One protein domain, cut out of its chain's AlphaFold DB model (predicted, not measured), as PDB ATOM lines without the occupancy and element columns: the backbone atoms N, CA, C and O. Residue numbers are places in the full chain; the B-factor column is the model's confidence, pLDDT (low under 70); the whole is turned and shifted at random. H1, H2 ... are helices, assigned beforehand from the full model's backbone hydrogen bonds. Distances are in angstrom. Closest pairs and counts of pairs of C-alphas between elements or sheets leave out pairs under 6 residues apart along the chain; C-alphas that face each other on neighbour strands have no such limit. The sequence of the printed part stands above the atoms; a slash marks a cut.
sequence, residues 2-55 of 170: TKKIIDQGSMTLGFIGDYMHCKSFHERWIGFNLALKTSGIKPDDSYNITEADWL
ATOM      1  N   THR A   2     166.229  90.682 174.094       82.94
ATOM      2  CA  THR A   2     166.867  91.991 173.821       82.94
ATOM      3  C   THR A   2     168.370  92.021 174.113       82.94
ATOM      4  O   THR A   2     169.145  92.347 173.226       82.94
ATOM      5  N   LYS A   3     168.802  91.565 175.298       80.31
ATOM      6  CA  LYS A   3     170.232  91.479 175.651       80.31
ATOM      7  C   LYS A   3     171.059  90.667 174.645       80.31
ATOM      8  O   LYS A   3     172.101  91.122 174.216       80.31
ATOM      9  N   LYS A   4     170.531  89.533 174.174       85.06
ATOM     10  CA  LYS A   4     171.194  88.690 173.166       85.06
ATOM     11  C   LYS A   4     171.368  89.414 171.822       85.06
ATOM     12  O   LYS A   4     172.356  89.180 171.146       85.06
ATOM     13  N   ILE A   5     170.417  90.269 171.442       85.75
ATOM     14  CA  ILE A   5     170.477  91.061 170.202       85.75
ATOM     15  C   ILE A   5     171.507  92.197 170.341       85.75
ATOM     16  O   ILE A   5     172.252  92.476 169.402       85.75
ATOM     17  N   ILE A   6     171.594  92.806 171.526       87.50
ATOM     18  CA  ILE A   6     172.627  93.800 171.851       87.50
ATOM     19  C   ILE A   6     174.017  93.156 171.832       87.50
ATOM     20  O   ILE A   6     174.923  93.678 171.189       87.50
ATOM     21  N   ASP A   7     174.167  91.981 172.448       86.81
ATOM     22  CA  ASP A   7     175.421  91.216 172.460       86.81
ATOM     23  C   ASP A   7     175.873  90.813 171.035       86.81
ATOM     24  O   ASP A   7     177.052  90.559 170.804       86.81
ATOM     25  N   GLN A   8     174.951  90.788 170.062       89.75
ATOM     26  CA  GLN A   8     175.222  90.571 168.633       89.75
ATOM     27  C   GLN A   8     175.588  91.860 167.866       89.75
ATOM     28  O   GLN A   8     175.746  91.816 166.648       89.75
ATOM     29  N   GLY A   9     175.740  92.998 168.552       86.62
ATOM     30  CA  GLY A   9     176.210  94.266 167.982       86.62
ATOM     31  C   GLY A   9     175.114  95.251 167.562       86.62
ATOM     32  O   GLY A   9     175.421  96.271 166.947       86.62
ATOM     33  N   SER A  10     173.843  94.985 167.880       84.25
ATOM     34  CA  SER A  10     172.754  95.917 167.553       84.25
ATOM     35  C   SER A  10     172.725  97.095 168.529       84.25
ATOM     36  O   SER A  10     172.526  96.899 169.726       84.25
ATOM     37  N   MET A  11     172.871  98.315 168.008       76.56
ATOM     38  CA  MET A  11     172.890  99.551 168.810       76.56
ATOM     39  C   MET A  11     171.589 100.358 168.738       76.56
ATOM     40  O   MET A  11     171.331 101.176 169.617       76.56
ATOM     41  N   THR A  12     170.758 100.109 167.723       83.19
ATOM     42  CA  THR A  12     169.468 100.783 167.527       83.19
ATOM     43  C   THR A  12     168.361  99.753 167.651       83.19
ATOM     44  O   THR A  12     168.269  98.828 166.843       83.19
ATOM     45  N   LEU A  13     167.540  99.883 168.687       86.12
ATOM     46  CA  LEU A  13     166.479  98.938 169.004       86.12
ATOM     47  C   LEU A  13     165.210  99.708 169.339       86.12
ATOM     48  O   LEU A  13     165.240 100.647 170.128       86.12
ATOM     49  N   GLY A  14     164.110  99.258 168.751       84.38
ATOM     50  CA  GLY A  14     162.768  99.733 169.033       84.38
ATOM     51  C   GLY A  14     161.935  98.671 169.734       84.38
ATOM     52  O   GLY A  14     162.244  97.475 169.673       84.38
ATOM     53  N   PHE A  15     160.858  99.098 170.378       84.94
ATOM     54  CA  PHE A  15     159.858  98.214 170.955       84.94
ATOM     55  C   PHE A  15     158.508  98.441 170.285       84.94
ATOM     56  O   PHE A  15     158.030  99.566 170.178       84.94
ATOM     57  N   ILE A  16     157.871  97.349 169.872       82.50
ATOM     58  CA  ILE A  16     156.513  97.368 169.337       82.50
ATOM     59  C   ILE A  16     155.636  96.580 170.296       82.50
ATOM     60  O   ILE A  16     155.873  95.392 170.556       82.50
ATOM     61  N   GLY A  17     154.607  97.232 170.820       74.12
ATOM     62  CA  GLY A  17     153.624  96.548 171.630       74.12
ATOM     63  C   GLY A  17     152.443  97.425 171.992       74.12
ATOM     64  O   GLY A  17     152.539  98.643 172.058       74.12
ATOM     65  N   ASP A  18     151.344  96.747 172.273       69.62
ATOM     66  CA  ASP A  18     150.110  97.333 172.762       69.62
ATOM     67  C   ASP A  18     149.604  96.445 173.906       69.62
ATOM     68  O   ASP A  18     149.591  95.210 173.788       69.62
ATOM     69  N   TYR A  19     149.245  97.059 175.033       64.62
ATOM     70  CA  TYR A  19     148.661  96.371 176.174       64.62
ATOM     71  C   TYR A  19     147.292  95.753 175.864       64.62
ATOM     72  O   TYR A  19     147.032  94.627 176.305       64.62
ATOM     73  N   MET A  20     146.444  96.431 175.083       62.62
ATOM     74  CA  MET A  20     145.116  95.941 174.698       62.62
ATOM     75  C   MET A  20     145.211  94.645 173.897       62.62
ATOM     76  O   MET A  20     144.439  93.711 174.123       62.62
ATOM     77  N   HIS A  21     146.214  94.545 173.025       60.31
ATOM     78  CA  HIS A  21     146.483  93.331 172.260       60.31
ATOM     79  C   HIS A  21     147.320  92.306 173.036       60.31
ATOM     80  O   HIS A  21     147.215  91.103 172.789       60.31
ATOM     81  N   CYS A  22     148.160  92.736 173.982       62.72
ATOM     82  CA  CYS A  22     149.034  91.835 174.718       62.72
ATOM     83  C   CYS A  22     149.187  92.216 176.194       62.72
ATOM     84  O   CYS A  22     150.047  93.005 176.577       62.72
ATOM     85  N   LYS A  23     148.469  91.488 177.058       64.81
ATOM     86  CA  LYS A  23     148.460  91.651 178.526       64.81
ATOM     87  C   LYS A  23     149.804  91.389 179.247       64.81
ATOM     88  O   LYS A  23     149.842  91.473 180.471       64.81
ATOM     89  N   SER A  24     150.874  91.050 178.512       68.06
ATOM     90  CA  SER A  24     152.272  90.962 178.999       68.06
ATOM     91  C   SER A  24     153.152  92.138 178.536       68.06
ATOM     92  O   SER A  24     154.382  92.078 178.588       68.06
ATOM     93  N   PHE A  25     152.534  93.176 177.961       75.88
ATOM     94  CA  PHE A  25     153.221  94.357 177.440       75.88
ATOM     95  C   PHE A  25     154.167  94.958 178.476       75.88
ATOM     96  O   PHE A  25     155.327  95.204 178.166       75.88
ATOM     97  N   HIS A  26     153.703  95.112 179.715       72.25
ATOM     98  CA  HIS A  26     154.448  95.791 180.762       72.25
ATOM     99  C   HIS A  26     155.748  95.066 181.141       72.25
ATOM    100  O   HIS A  26     156.811  95.682 181.194       72.25
ATOM    101  N   GLU A  27     155.700  93.747 181.331       72.62
ATOM    102  CA  GLU A  27     156.882  92.942 181.641       72.62
ATOM    103  C   GLU A  27     157.887  92.962 180.488       72.62
ATOM    104  O   GLU A  27     159.098  93.049 180.709       72.62
ATOM    105  N   ARG A  28     157.389  92.917 179.245       78.50
ATOM    106  CA  ARG A  28     158.228  92.992 178.045       78.50
ATOM    107  C   ARG A  28     158.849  94.380 177.877       78.50
ATOM    108  O   ARG A  28     160.036  94.458 177.570       78.50
ATOM    109  N   TRP A  29     158.091  95.446 178.129       81.88
ATOM    110  CA  TRP A  29     158.551  96.835 178.081       81.88
ATOM    111  C   TRP A  29     159.613  97.115 179.148       81.88
ATOM    112  O   TRP A  29     160.673  97.660 178.836       81.88
ATOM    113  N   ILE A  30     159.390  96.680 180.394       79.69
ATOM    114  CA  ILE A  30     160.399  96.772 181.460       79.69
ATOM    115  C   ILE A  30     161.649  95.986 181.072       79.69
ATOM    116  O   ILE A  30     162.757  96.506 181.174       79.69
ATOM    117  N   GLY A  31     161.489  94.739 180.613       81.06
ATOM    118  CA  GLY A  31     162.614  93.893 180.220       81.06
ATOM    119  C   GLY A  31     163.441  94.495 179.082       81.06
ATOM    120  O   GLY A  31     164.670  94.415 179.105       81.06
ATOM    121  N   PHE A  32     162.780  95.131 178.113       86.38
ATOM    122  CA  PHE A  32     163.419  95.877 177.033       86.38
ATOM    123  C   PHE A  32     164.230  97.064 177.567       86.38
ATOM    124  O   PHE A  32     165.438  97.126 177.335       86.38
ATOM    125  N   ASN A  33     163.605  97.946 178.350       84.62
ATOM    126  CA  ASN A  33     164.267  99.131 178.903       84.62
ATOM    127  C   ASN A  33     165.439  98.772 179.828       84.62
ATOM    128  O   ASN A  33     166.499  99.393 179.763       84.62
ATOM    129  N   LEU A  34     165.284  97.735 180.654       82.06
ATOM    130  CA  LEU A  34     166.352  97.239 181.517       82.06
ATOM    131  C   LEU A  34     167.543  96.718 180.700       82.06
ATOM    132  O   LEU A  34     168.693  96.981 181.050       82.06
ATOM    133  N   ALA A  35     167.291  96.005 179.598       85.31
ATOM    134  CA  ALA A  35     168.351  95.508 178.724       85.31
ATOM    135  C   ALA A  35     169.131  96.647 178.048       85.31
ATOM    136  O   ALA A  35     170.358  96.578 177.998       85.31
ATOM    137  N   LEU A  36     168.452  97.705 177.588       87.00
ATOM    138  CA  LEU A  36     169.112  98.896 177.039       87.00
ATOM    139  C   LEU A  36     169.968  99.594 178.103       87.00
ATOM    140  O   LEU A  36     171.169  99.779 177.904       87.00
ATOM    141  N   LYS A  37     169.377  99.882 179.271       84.44
ATOM    142  CA  LYS A  37     170.048 100.565 180.386       84.44
ATOM    143  C   LYS A  37     171.303  99.822 180.847       84.44
ATOM    144  O   LYS A  37     172.363 100.429 180.966       84.44
ATOM    145  N   THR A  38     171.198  98.513 181.076       83.06
ATOM    146  CA  THR A  38     172.333  97.678 181.522       83.06
ATOM    147  C   THR A  38     173.408  97.493 180.452       83.06
ATOM    148  O   THR A  38     174.524  97.105 180.784       83.06
ATOM    149  N   SER A  39     173.100  97.798 179.188       85.62
ATOM    150  CA  SER A  39     174.057  97.764 178.076       85.62
ATOM    151  C   SER A  39     174.581  99.156 177.694       85.62
ATOM    152  O   SER A  39     175.275  99.292 176.693       85.62
ATOM    153  N   GLY A  40     174.246 100.200 178.464       86.19
ATOM    154  CA  GLY A  40     174.673 101.578 178.196       86.19
ATOM    155  C   GLY A  40     174.006 102.233 176.980       86.19
ATOM    156  O   GLY A  40     174.445 103.297 176.549       86.19
ATOM    157  N   ILE A  41     172.946 101.630 176.434       86.19
ATOM    158  CA  ILE A  41     172.195 102.163 175.294       86.19
ATOM    159  C   ILE A  41     171.080 103.065 175.825       86.19
ATOM    160  O   ILE A  41     170.308 102.671 176.702       86.19
ATOM    161  N   LYS A  42     170.984 104.289 175.296       82.50
ATOM    162  CA  LYS A  42     169.872 105.193 175.613       82.50
ATOM    163  C   LYS A  42     168.627 104.778 174.820       82.50
ATOM    164  O   LYS A  42     168.746 104.617 173.607       82.50
ATOM    165  N   PRO A  43     167.458 104.618 175.467       79.19
ATOM    166  CA  PRO A  43     166.200 104.429 174.756       79.19
ATOM    167  C   PRO A  43     165.911 105.627 173.851       79.19
ATOM    168  O   PRO A  43     166.159 106.768 174.242       79.19
ATOM    169  N   ASP A  44     165.389 105.353 172.661       82.38
ATOM    170  CA  ASP A  44     164.948 106.367 171.712       82.38
ATOM    171  C   ASP A  44     163.485 106.095 171.352       82.38
ATOM    172  O   ASP A  44     163.150 105.070 170.752       82.38
ATOM    173  N   ASP A  45     162.612 107.017 171.757       78.50
ATOM    174  CA  ASP A  45     161.164 106.886 171.618       78.50
ATOM    175  C   ASP A  45     160.694 106.915 170.162       78.50
ATOM    176  O   ASP A  45     159.622 106.397 169.864       78.50
ATOM    177  N   SER A  46     161.508 107.429 169.231       81.81
ATOM    178  CA  SER A  46     161.174 107.431 167.801       81.81
ATOM    179  C   SER A  46     161.146 106.024 167.192       81.81
ATOM    180  O   SER A  46     160.507 105.810 166.162       81.81
ATOM    181  N   TYR A  47     161.779 105.047 167.851       80.94
ATOM    182  CA  TYR A  47     161.751 103.638 167.457       80.94
ATOM    183  C   TYR A  47     160.720 102.822 168.247       80.94
ATOM    184  O   TYR A  47     160.615 101.611 168.042       80.94
ATOM    185  N   ASN A  48     159.958 103.449 169.147       81.25
ATOM    186  CA  ASN A  48     158.961 102.768 169.962       81.25
ATOM    187  C   ASN A  48     157.553 103.043 169.423       81.25
ATOM    188  O   ASN A  48     157.144 104.188 169.259       81.25
ATOM    189  N   ILE A  49     156.792 101.979 169.174       76.69
ATOM    190  CA  ILE A  49     155.366 102.062 168.854       76.69
ATOM    191  C   ILE A  49     154.616 101.542 170.076       76.69
ATOM    192  O   ILE A  49     154.534 100.328 170.290       76.69
ATOM    193  N   THR A  50     154.121 102.475 170.890       68.25
ATOM    194  CA  THR A  50     153.347 102.212 172.110       68.25
ATOM    195  C   THR A  50     152.076 103.054 172.101       68.25
ATOM    196  O   THR A  50     152.155 104.267 171.901       68.25
ATOM    197  N   GLU A  51     150.913 102.447 172.333       64.88
ATOM    198  CA  GLU A  51     149.672 103.198 172.566       64.88
ATOM    199  C   GLU A  51     149.630 103.788 173.993       64.88
ATOM    200  O   GLU A  51     150.420 103.419 174.866       64.88
ATOM    201  N   ALA A  52     148.750 104.769 174.232       54.03
ATOM    202  CA  ALA A  52     148.622 105.437 175.529       54.03
ATOM    203  C   ALA A  52     147.889 104.541 176.545       54.03
ATOM    204  O   ALA A  52     146.659 104.497 176.575       54.03
ATOM    205  N   ASP A  53     148.641 103.846 177.398       52.41
ATOM    206  CA  ASP A  53     148.086 102.843 178.311       52.41
ATOM    207  C   ASP A  53     147.659 103.386 179.685       52.41
ATOM    208  O   ASP A  53     148.362 104.155 180.344       52.41
ATOM    209  N   TRP A  54     146.500 102.910 180.154       47.28
ATOM    210  CA  TRP A  54     145.922 103.210 181.465       47.28
ATOM    211  C   TRP A  54     146.236 102.053 182.428       47.28
ATOM    212  O   TRP A  54     145.870 100.902 182.192       47.28
ATOM    213  N   LEU A  55     146.941 102.345 183.523       47.78
ATOM    214  CA  LEU A  55     147.430 101.341 184.476       47.78
ATOM    215  C   LEU A  55     146.321 100.846 185.425       47.78
ATOM    216  O   LEU A  55     145.635 101.644 186.056       47.78
TER     217      LEU A  55
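Overview. This is residues 2 to 55 of the 170 residues of the protein "Glucose-6-phosphate-specific signal transduction histidine kinase" of Paenibacillus endophyticus (UniProt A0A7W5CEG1). With little regular structure, this model is one longer helix, H2, along the length of an elongated body, with short H1 packed on it and two long stretches without named elements, residues 8 to 24 and 39 to 55, partly running back along it. The two stretches are briefly paired in parallel, residues 16 to 17 with 49 to 50. The printed part has 54 residues, two named helices, H1 then H2, and no named strand; the class is all helix, with 20 residues in named elements. It is compact, with a radius of gyration of the C-alphas of 11.5 A, spanning 32 by 20 by 15 A.

Along the chain. H1, residues 2 to 7, begins at C-alpha 2 (166.867, 91.991, 173.821). H2, residues 25 to 38, is 19.8 A long and ends at C-alpha 38 (172.333, 97.678, 181.522).

Arrangement. H1 and H2 touch, H2 with residues 31 to 36 alone; the closest C-alphas, of Lys 3 and Ala 35, are 5.4 A apart. They run the same way at a shallow tilt of 24 degrees. In H1 and H2 every O i to N i+4 pair is within hydrogen-bond range.

Size, cuts and confidence. The C-alphas farthest apart, of Gln 8 and Trp 54, are 34.4 A apart. The printed part has no cut. The link from H1 to H2 is long, 17 residues. Residues 18 to 24 and 50 to 55 have pLDDT under 70.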